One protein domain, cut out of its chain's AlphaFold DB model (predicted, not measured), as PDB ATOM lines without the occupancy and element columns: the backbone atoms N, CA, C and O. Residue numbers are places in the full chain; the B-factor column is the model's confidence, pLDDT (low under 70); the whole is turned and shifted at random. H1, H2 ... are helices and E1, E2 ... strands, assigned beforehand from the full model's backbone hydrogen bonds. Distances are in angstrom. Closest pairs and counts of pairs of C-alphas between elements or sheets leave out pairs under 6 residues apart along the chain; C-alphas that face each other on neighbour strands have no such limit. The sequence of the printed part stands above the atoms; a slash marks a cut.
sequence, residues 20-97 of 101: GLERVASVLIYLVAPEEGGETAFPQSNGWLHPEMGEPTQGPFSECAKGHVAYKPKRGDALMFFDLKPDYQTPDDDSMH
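This is residues 20 to 97 of the 101 residues of the protein "Fe2OG dioxygenase domain-containing protein" of Haematococcus lacustris (UniProt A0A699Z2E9). Little regular structure is present: two small antiparallel strand pairs, E2 with E3 near the middle and E1 with E4 farther out, are joined by loops, and a short helix, H1, lies farthest out. A tail, residues 83 to 97, folds back. The 78 printed residues include E1, E2, H1, E3, E4 in that order, mostly strand, with 20 residues in named elements. The whole is compact, radius of gyration of the C-alphas 13.0 A, spanning 38 by 26 by 19 A.

E1, residues 25 to 29, begins at C-alpha 25 (185.706, 74.517, 197.741) and measures 13.2 A. E2 is residues 40 to 42, 6.9 A; H1, 55 to 58, 4.9 A; E3, 69 to 71, 7.1 A. E4, residues 78 to 82, measures 13.6 A and ends at C-alpha 82 (188.332, 76.821, 195.705).

E1 and E4 are antiparallel at 166 degrees, N 28 to O 79 being 2.8 A. E2 and E3 are antiparallel at 168 degrees, N 42 to O 69 being 2.8 A. H1, too short for an O i to N i+4 pair, has its one O i to N i+3 pair within hydrogen-bond range. E1 and E2 are apart.

The printed part has no cut. The E2 to H1 link is long. Only residue 21 is under pLDDT 70.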
ATOM      1  N   GLY A  20     182.755  81.623 202.213       71.94
ATOM      2  CA  GLY A  20     183.166  81.700 203.616       71.94
ATOM      3  C   GLY A  20     184.375  80.832 203.980       71.94
ATOM      4  O   GLY A  20     184.694  79.856 203.312       71.94
ATOM      5  N   LEU A  21     185.027  81.178 205.097       64.44
ATOM      6  CA  LEU A  21     186.324  80.627 205.535       64.44
ATOM      7  C   LEU A  21     186.310  79.143 205.950       64.44
ATOM      8  O   LEU A  21     187.368  78.546 206.116       64.44
ATOM      9  N   GLU A  22     185.135  78.545 206.160       74.81
ATOM     10  CA  GLU A  22     185.012  77.142 206.595       74.81
ATOM     11  C   GLU A  22     184.850  76.157 205.426       74.81
ATOM     12  O   GLU A  22     184.776  74.943 205.635       74.81
ATOM     13  N   ARG A  23     184.772  76.656 204.188       85.94
ATOM     14  CA  ARG A  23     184.648  75.838 202.978       85.94
ATOM     15  C   ARG A  23     185.978  75.855 202.244       85.94
ATOM     16  O   ARG A  23     186.567  76.905 202.066       85.94
ATOM     17  N   VAL A  24     186.464  74.682 201.840       92.44
ATOM     18  CA  VAL A  24     187.678  74.579 201.007       92.44
ATOM     19  C   VAL A  24     187.342  74.842 199.540       92.44
ATOM     20  O   VAL A  24     188.144  75.415 198.808       92.44
ATOM     21  N   ALA A  25     186.170  74.387 199.107       94.00
ATOM     22  CA  ALA A  25     185.706  74.517 197.741       94.00
ATOM     23  C   ALA A  25     184.183  74.473 197.677       94.00
ATOM     24  O   ALA A  25     183.530  73.782 198.472       94.00
ATOM     25  N   SER A  26     183.664  75.107 196.636       94.56
ATOM     26  CA  SER A  26     182.265  75.099 196.251       94.56
ATOM     27  C   SER A  26     182.093  74.386 194.913       94.56
ATOM     28  O   SER A  26     182.905  74.513 193.996       94.56
ATOM     29  N   VAL A  27     181.017  73.600 194.808       95.94
ATOM     30  CA  VAL A  27     180.605  72.931 193.568       95.94
ATOM     31  C   VAL A  27     179.184  73.365 193.241       95.94
ATOM     32  O   VAL A  27     178.238  73.022 193.952       95.94
ATOM     33  N   LEU A  28     179.037  74.105 192.149       96.12
ATOM     34  CA  LEU A  28     177.753  74.542 191.618       96.12
ATOM     35  C   LEU A  28     177.330  73.593 190.501       96.12
ATOM     36  O   LEU A  28     178.082  73.368 189.559       96.12
ATOM     37  N   ILE A  29     176.121  73.043 190.599       97.25
ATOM     38  CA  ILE A  29     175.545  72.164 189.575       97.25
ATOM     39  C   ILE A  29     174.379  72.896 188.921       97.25
ATOM     40  O   ILE A  29     173.398  73.244 189.588       97.25
ATOM     41  N   TYR A  30     174.452  73.103 187.609       96.69
ATOM     42  CA  TYR A  30     173.419  73.825 186.876       96.69
ATOM     43  C   TYR A  30     172.275  72.887 186.494       96.69
ATOM     44  O   TYR A  30     172.358  72.082 185.565       96.69
ATOM     45  N   LEU A  31     171.161  72.998 187.219       96.88
ATOM     46  CA  LEU A  31     169.978  72.161 186.993       96.88
ATOM     47  C   LEU A  31     169.148  72.614 185.780       96.88
ATOM     48  O   LEU A  31     168.442  71.805 185.174       96.88
ATOM     49  N   VAL A  32     169.234  73.900 185.428       93.06
ATOM     50  CA  VAL A  32     168.526  74.540 184.313       93.06
ATOM     51  C   VAL A  32     169.449  75.586 183.686       93.06
ATOM     52  O   VAL A  32     170.121  76.314 184.411       93.06
ATOM     53  N   ALA A  33     169.464  75.657 182.354       91.50
ATOM     54  CA  ALA A  33     170.100  76.745 181.615       91.50
ATOM     55  C   ALA A  33     169.037  77.813 181.293       91.50
ATOM     56  O   ALA A  33     168.007  77.450 180.716       91.50
ATOM     57  N   PRO A  34     169.230  79.082 181.691       90.00
ATOM     58  CA  PRO A  34     168.328  80.161 181.308       90.00
ATOM     59  C   PRO A  34     168.523  80.548 179.834       90.00
ATOM     60  O   PRO A  34     169.544  80.229 179.224       90.00
ATOM     61  N   GLU A  35     167.531  81.232 179.262       88.44
ATOM     62  CA  GLU A  35     167.611  81.757 177.889       88.44
ATOM     63  C   GLU A  35     168.607  82.925 177.790       88.44
ATOM     64  O   GLU A  35     169.391  82.995 176.842       88.44
ATOM     65  N   GLU A  36     168.622  83.795 178.803       87.81
ATOM     66  CA  GLU A  36     169.496  84.965 178.916       87.81
ATOM     67  C   GLU A  36     170.086  85.065 180.328       87.81
ATOM     68  O   GLU A  36     169.457  84.644 181.304       87.81
ATOM     69  N   GLY A  37     171.301  85.613 180.421       89.44
ATOM     70  CA  GLY A  37     172.012  85.796 181.684       89.44
ATOM     71  C   GLY A  37     172.335  84.480 182.402       89.44
ATOM     72  O   GLY A  37     172.571  83.433 181.790       89.44
ATOM     73  N   GLY A  38     172.323  84.535 183.731       91.44
ATOM     74  CA  GLY A  38     172.536  83.402 184.627       91.44
ATOM     75  C   GLY A  38     173.997  83.049 184.876       91.44
ATOM     76  O   GLY A  38     174.256  82.083 185.595       91.44
ATOM     77  N   GLU A  39     174.947  83.777 184.289       94.25
ATOM     78  CA  GLU A  39     176.365  83.473 184.427       94.25
ATOM     79  C   GLU A  39     176.817  83.495 185.888       94.25
ATOM     80  O   GLU A  39     176.434  84.357 186.683       94.25
ATOM     81  N   THR A  40     177.680  82.542 186.238       95.25
ATOM     82  CA  THR A  40     178.492  82.645 187.451       95.25
ATOM     83  C   THR A  40     179.782  83.351 187.081       95.25
ATOM     84  O   THR A  40     180.619  82.767 186.396       95.25
ATOM     85  N   ALA A  41     179.917  84.611 187.486       95.00
ATOM     86  CA  ALA A  41     181.075  85.447 187.182       95.00
ATOM     87  C   ALA A  41     181.991  85.586 188.403       95.00
ATOM     88  O   ALA A  41     181.505  85.574 189.534       95.00
ATOM     89  N   PHE A  42     183.289  85.772 188.155       95.44
ATOM     90  CA  PHE A  42     184.354  85.939 189.148       95.44
ATOM     91  C   PHE A  42     185.030  87.306 188.969       95.44
ATOM     92  O   PHE A  42     186.021  87.417 188.239       95.44
ATOM     93  N   PRO A  43     184.492  88.383 189.576       94.00
ATOM     94  CA  PRO A  43     184.906  89.745 189.247       94.00
ATOM     95  C   PRO A  43     186.327  90.113 189.684       94.00
ATOM     96  O   PRO A  43     186.901  91.042 189.123       94.00
ATOM     97  N   GLN A  44     186.871  89.423 190.690       94.44
ATOM     98  CA  GLN A  44     188.220  89.668 191.218       94.44
ATOM     99  C   GLN A  44     189.297  88.820 190.535       94.44
ATOM    100  O   GLN A  44     190.477  89.112 190.689       94.44
ATOM    101  N   SER A  45     188.902  87.811 189.752       91.19
ATOM    102  CA  SER A  45     189.853  86.946 189.063       91.19
ATOM    103  C   SER A  45     190.669  87.731 188.035       91.19
ATOM    104  O   SER A  45     190.128  88.513 187.249       91.19
ATOM    105  N   ASN A  46     191.973  87.454 187.979       86.69
ATOM    106  CA  ASN A  46     192.945  88.090 187.076       86.69
ATOM    107  C   ASN A  46     192.786  87.716 185.583       86.69
ATOM    108  O   ASN A  46     193.699  87.918 184.780       86.69
ATOM    109  N   GLY A  47     191.625  87.186 185.198       88.75
ATOM    110  CA  GLY A  47     191.297  86.774 183.843       88.75
ATOM    111  C   GLY A  47     191.483  85.279 183.603       88.75
ATOM    112  O   GLY A  47     191.827  84.494 184.485       88.75
ATOM    113  N   TRP A  48     191.207  84.869 182.370       90.44
ATOM    114  CA  TRP A  48     191.247  83.467 181.982       90.44
ATOM    115  C   TRP A  48     192.687  82.952 181.903       90.44
ATOM    116  O   TRP A  48     193.444  83.364 181.028       90.44
ATOM    117  N   LEU A  49     193.030  81.978 182.752       91.19
ATOM    118  CA  LEU A  49     194.259  81.182 182.593       91.19
ATOM    119  C   LEU A  49     194.275  80.415 181.263       91.19
ATOM    120  O   LEU A  49     195.329  80.216 180.667       91.19
ATOM    121  N   HIS A  50     193.084  80.025 180.805       90.38
ATOM    122  CA  HIS A  50     192.812  79.369 179.531       90.38
ATOM    123  C   HIS A  50     191.861  80.254 178.717       90.38
ATOM    124  O   HIS A  50     190.642  80.083 178.819       90.38
ATOM    125  N   PRO A  51     192.371  81.252 177.969       88.38
ATOM    126  CA  PRO A  51     191.542  82.213 177.234       88.38
ATOM    127  C   PRO A  51     190.554  81.563 176.259       88.38
ATOM    128  O   PRO A  51     189.484  82.109 175.998       88.38
ATOM    129  N   GLU A  52     190.880  80.375 175.751       89.81
ATOM    130  CA  GLU A  52     190.014  79.556 174.910       89.81
ATOM    131  C   GLU A  52     188.717  79.129 175.606       89.81
ATOM    132  O   GLU A  52     187.729  78.871 174.924       89.81
ATOM    133  N   MET A  53     188.682  79.080 176.941       87.12
ATOM    134  CA  MET A  53     187.483  78.742 177.716       87.12
ATOM    135  C   MET A  53     186.556  79.937 177.975       87.12
ATOM    136  O   MET A  53     185.485  79.748 178.546       87.12
ATOM    137  N   GLY A  54     186.954  81.146 177.566       87.75
ATOM    138  CA  GLY A  54     186.159  82.358 177.741       87.75
ATOM    139  C   GLY A  54     185.009  82.509 176.745       87.75
ATOM    140  O   GLY A  54     184.538  81.556 176.123       87.75
ATOM    141  N   GLU A  55     184.578  83.756 176.551       85.56
ATOM    142  CA  GLU A  55     183.454  84.129 175.678       85.56
ATOM    143  C   GLU A  55     183.459  83.449 174.285       85.56
ATOM    144  O   GLU A  55     182.399  82.985 173.856       85.56
ATOM    145  N   PRO A  56     184.610  83.267 173.592       85.75
ATOM    146  CA  PRO A  56     184.636  82.606 172.284       85.75
ATOM    147  C   PRO A  56     184.026  81.196 172.248       85.75
ATOM    148  O   PRO A  56     183.526  80.785 171.202       85.75
ATOM    149  N   THR A  57     184.054  80.448 173.357       84.94
ATOM    150  CA  THR A  57     183.518  79.073 173.432       84.94
ATOM    151  C   THR A  57     182.260  78.948 174.284       84.94
ATOM    152  O   THR A  57     181.575  77.919 174.240       84.94
ATOM    153  N   GLN A  58     181.909  79.993 175.030       85.56
ATOM    154  CA  GLN A  58     180.718  80.018 175.879       85.56
ATOM    155  C   GLN A  58     179.543  80.787 175.252       85.56
ATOM    156  O   GLN A  58     178.402  80.624 175.690       85.56
ATOM    157  N   GLY A  59     179.789  81.532 174.170       77.19
ATOM    158  CA  GLY A  59     178.811  82.407 173.525       77.19
ATOM    159  C   GLY A  59     178.848  83.807 174.137       77.19
ATOM    160  O   GLY A  59     179.627  84.032 175.059       77.19
ATOM    161  N   PRO A  60     178.028  84.755 173.650       88.44
ATOM    162  CA  PRO A  60     178.073  86.096 174.203       88.44
ATOM    163  C   PRO A  60     177.706  86.039 175.684       88.44
ATOM    164  O   PRO A  60     176.700  85.417 176.063       88.44
ATOM    165  N   PHE A  61     178.550  86.668 176.492       91.44
ATOM    166  CA  PHE A  61     178.274  86.902 177.898       91.44
ATOM    167  C   PHE A  61     177.373  88.121 178.039       91.44
ATOM    168  O   PHE A  61     177.453  89.077 177.262       91.44
ATOM    169  N   SER A  62     176.508  88.089 179.045       90.00
ATOM    170  CA  SER A  62     175.784  89.271 179.485       90.00
ATOM    171  C   SER A  62     176.757  90.352 179.977       90.00
ATOM    172  O   SER A  62     177.913  90.083 180.318       90.00
ATOM    173  N   GLU A  63     176.291  91.600 180.050       88.81
ATOM    174  CA  GLU A  63     177.128  92.733 180.477       88.81
ATOM    175  C   GLU A  63     177.691  92.578 181.901       88.81
ATOM    176  O   GLU A  63     178.688  93.213 182.227       88.81
ATOM    177  N   CYS A  64     177.101  91.729 182.752       82.94
ATOM    178  CA  CYS A  64     177.648  91.466 184.087       82.94
ATOM    179  C   CYS A  64     178.833  90.487 184.083       82.94
ATOM    180  O   CYS A  64     179.641  90.510 185.008       82.94
ATOM    181  N   ALA A  65     178.927  89.617 183.075       91.19
ATOM    182  CA  ALA A  65     179.952  88.580 182.968       91.19
ATOM    183  C   ALA A  65     181.064  88.954 181.983       91.19
ATOM    184  O   ALA A  65     182.180  88.434 182.054       91.19
ATOM    185  N   LYS A  66     180.774  89.872 181.062       90.06
ATOM    186  CA  LYS A  66     181.720  90.337 180.056       90.06
ATOM    187  C   LYS A  66     182.972  90.936 180.697       90.06
ATOM    188  O   LYS A  66     182.895  91.773 181.589       90.06
ATOM    189  N   GLY A  67     184.138  90.514 180.212       88.12
ATOM    190  CA  GLY A  67     185.433  90.959 180.736       88.12
ATOM    191  C   GLY A  67     185.897  90.243 182.010       88.12
ATOM    192  O   GLY A  67     187.015  90.496 182.453       88.12
ATOM    193  N   HIS A  68     185.100  89.323 182.557       91.25
ATOM    194  CA  HIS A  68     185.461  88.513 183.719       91.25
ATOM    195  C   HIS A  68     185.682  87.044 183.340       91.25
ATOM    196  O   HIS A  68     185.295  86.576 182.261       91.25
ATOM    197  N   VAL A  69     186.301  86.289 184.251       94.75
ATOM    198  CA  VAL A  69     186.138  84.833 184.247       94.75
ATOM    199  C   VAL A  69     184.690  84.557 184.611       94.75
ATOM    200  O   VAL A  69     184.197  85.045 185.624       94.75
ATOM    201  N   ALA A  70     183.985  83.829 183.758       94.62
ATOM    202  CA  ALA A  70     182.573  83.566 183.946       94.62
ATOM    203  C   ALA A  70     182.180  82.256 183.286       94.62
ATOM    204  O   ALA A  70     182.742  81.865 182.268       94.62
ATOM    205  N   TYR A  71     181.191  81.592 183.861       94.62
ATOM    206  CA  TYR A  71     180.647  80.377 183.298       94.62
ATOM    207  C   TYR A  71     179.180  80.572 182.931       94.62
ATOM    208  O   TYR A  71     178.355  80.885 183.796       94.62
ATOM    209  N   LYS A  72     178.845  80.360 181.654       93.44
ATOM    210  CA  LYS A  72     177.458  80.351 181.181       93.44
ATOM    211  C   LYS A  72     176.788  79.010 181.514       93.44
ATOM    212  O   LYS A  72     177.236  77.986 180.992       93.44
ATOM    213  N   PRO A  73     175.708  78.984 182.321       93.50
ATOM    214  CA  PRO A  73     175.069  77.750 182.757       93.50
ATOM    215  C   PRO A  73     174.634  76.864 181.595       93.50
ATOM    216  O   PRO A  73     173.902  77.290 180.700       93.50
ATOM    217  N   LYS A  74     175.012  75.589 181.664       93.81
ATOM    218  CA  LYS A  74     174.516  74.528 180.788       93.81
ATOM    219  C   LYS A  74     173.939  73.430 181.660       93.81
ATOM    220  O   LYS A  74     174.544  73.030 182.649       93.81
ATOM    221  N   ARG A  75     172.738  72.961 181.321       96.19
ATOM    222  CA  ARG A  75     172.051  71.950 182.129       96.19
ATOM    223  C   ARG A  75     172.910  70.688 182.242       96.19
ATOM    224  O   ARG A  75     173.190  70.058 181.229       96.19
ATOM    225  N   GLY A  76     173.209  70.293 183.475       97.06
ATOM    226  CA  GLY A  76     174.001  69.105 183.795       97.06
ATOM    227  C   GLY A  76     175.484  69.383 184.036       97.06
ATOM    228  O   GLY A  76     176.145  68.531 184.626       97.06
ATOM    229  N   ASP A  77     175.986  70.559 183.660       96.31
ATOM    230  CA  ASP A  77     177.376  70.925 183.912       96.31
ATOM    231  C   ASP A  77     177.570  71.293 185.391       96.31
ATOM    232  O   ASP A  77     176.643  71.736 186.085       96.31
ATOM    233  N   ALA A  78     178.797  71.094 185.871       97.19
ATOM    234  CA  ALA A  78     179.218  71.468 187.210       97.19
ATOM    235  C   ALA A  78     180.446  72.381 187.140       97.19
ATOM    236  O   ALA A  78     181.393  72.099 186.407       97.19
ATOM    237  N   LEU A  79     180.424  73.453 187.926       95.88
ATOM    238  CA  LEU A  79     181.532  74.379 188.114       95.88
ATOM    239  C   LEU A  79     182.081  74.197 189.528       95.88
ATOM    240  O   LEU A  79     181.329  74.269 190.498       95.88
ATOM    241  N   MET A  80     183.387  73.980 189.636       96.31
ATOM    242  CA  MET A  80     184.090  73.912 190.911       96.31
ATOM    243  C   MET A  80     185.082  75.065 191.009       96.31
ATOM    244  O   MET A  80     185.790  75.353 190.044       96.31
ATOM    245  N   PHE A  81     185.161  75.674 192.184       95.56
ATOM    246  CA  PHE A  81     186.191  76.642 192.541       95.56
ATOM    247  C   PHE A  81     186.590  76.456 194.006       95.56
ATOM    248  O   PHE A  81     185.844  75.871 194.794       95.56
ATOM    249  N   PHE A  82     187.797  76.900 194.348       95.12
ATOM    250  CA  PHE A  82     188.332  76.821 195.705       95.12
ATOM    251  C   PHE A  82     188.116  78.152 196.414       95.12
ATOM    252  O   PHE A  82     188.444  79.190 195.856       95.12
ATOM    253  N   ASP A  83     187.587  78.108 197.633       94.56
ATOM    254  CA  ASP A  83     187.370  79.299 198.466       94.56
ATOM    255  C   ASP A  83     188.620  79.666 199.282       94.56
ATOM    256  O   ASP A  83     188.747  80.784 199.785       94.56
ATOM    257  N   LEU A  84     189.548  78.714 199.431       94.31
ATOM    258  CA  LEU A  84     190.793  78.856 200.177       94.31
ATOM    259  C   LEU A  84     191.997  78.545 199.290       94.31
ATOM    260  O   LEU A  84     191.965  77.659 198.432       94.31
ATOM    261  N   LYS A  85     193.110  79.210 199.589       93.38
ATOM    262  CA  LYS A  85     194.424  78.892 199.033       93.38
ATOM    263  C   LYS A  85     194.899  77.511 199.516       93.38
ATOM    264  O   LYS A  85     194.379  76.977 200.499       93.38
ATOM    265  N   PRO A  86     195.946  76.932 198.896       94.00
ATOM    266  CA  PRO A  86     196.470  75.615 199.279       94.00
ATOM    267  C   PRO A  86     196.982  75.486 200.727       94.00
ATOM    268  O   PRO A  86     197.304  74.383 201.155       94.00
ATOM    269  N   ASP A  87     197.087  76.590 201.475       93.31
ATOM    270  CA  ASP A  87     197.425  76.592 202.903       93.31
ATOM    271  C   ASP A  87     196.228  76.288 203.826       93.31
ATOM    272  O   ASP A  87     196.416  76.151 205.040       93.31
ATOM    273  N   TYR A  88     195.020  76.174 203.255       89.81
ATOM    274  CA  TYR A  88     193.744  75.916 203.928       89.81
ATOM    275  C   TYR A  88     193.375  76.935 205.015       89.81
ATOM    276  O   TYR A  88     192.561  76.643 205.889       89.81
ATOM    277  N   GLN A  89     193.987  78.118 204.990       89.06
ATOM    278  CA  GLN A  89     193.810  79.161 206.004       89.06
ATOM    279  C   GLN A  89     193.497  80.513 205.375       89.06
ATOM    280  O   GLN A  89     192.739  81.299 205.945       89.06
ATOM    281  N   THR A  90     194.076  80.791 204.211       92.19
ATOM    282  CA  THR A  90     193.928  82.073 203.535       92.19
ATOM    283  C   THR A  90     192.777  81.987 202.532       92.19
ATOM    284  O   THR A  90     192.842  81.135 201.643       92.19
ATOM    285  N   PRO A  91     191.744  82.847 202.619       93.25
ATOM    286  CA  PRO A  91     190.738  82.940 201.566       93.25
ATOM    287  C   PRO A  91     191.371  83.280 200.213       93.25
ATOM    288  O   PRO A  91     192.358  84.018 200.128       93.25
ATOM    289  N   ASP A  92     190.814  82.697 199.159       93.75
ATOM    290  CA  ASP A  92     191.212  82.992 197.791       93.75
ATOM    291  C   ASP A  92     190.336  84.118 197.233       93.75
ATOM    292  O   ASP A  92     189.171  83.905 196.907       93.75
ATOM    293  N   ASP A  93     190.877  85.332 197.135       94.44
ATOM    294  CA  ASP A  93     190.125  86.490 196.637       94.44
ATOM    295  C   ASP A  93     189.661  86.308 195.177       94.44
ATOM    296  O   ASP A  93     188.620  86.852 194.797       94.44
ATOM    297  N   ASP A  94     190.359  85.481 194.383       94.69
ATOM    298  CA  ASP A  94     189.968  85.148 193.005       94.69
ATOM    299  C   ASP A  94     188.667  84.315 192.956       94.69
ATOM    300  O   ASP A  94     188.017  84.242 191.909       94.69
ATOM    301  N   SER A  95     188.251  83.728 194.086       94.81
ATOM    302  CA  SER A  95     187.003  82.965 194.231       94.81
ATOM    303  C   SER A  95     185.766  83.833 194.470       94.81
ATOM    304  O   SER A  95     184.643  83.314 194.484       94.81
ATOM    305  N   MET A  96     185.936  85.155 194.634       95.56
ATOM    306  CA  MET A  96     184.803  86.067 194.757       95.56
ATOM    307  C   MET A  96     183.912  85.924 193.534       95.56
ATOM    308  O   MET A  96     184.332  86.218 192.414       95.56
ATOM    309  N   HIS A  97     182.667  85.527 193.765       94.88
ATOM    310  CA  HIS A  97     181.757  85.179 192.693       94.88
ATOM    311  C   HIS A  97     180.370  85.770 192.905       94.88
ATOM    312  O   HIS A  97     179.990  86.244 193.980       94.88
TER     313      HIS A  97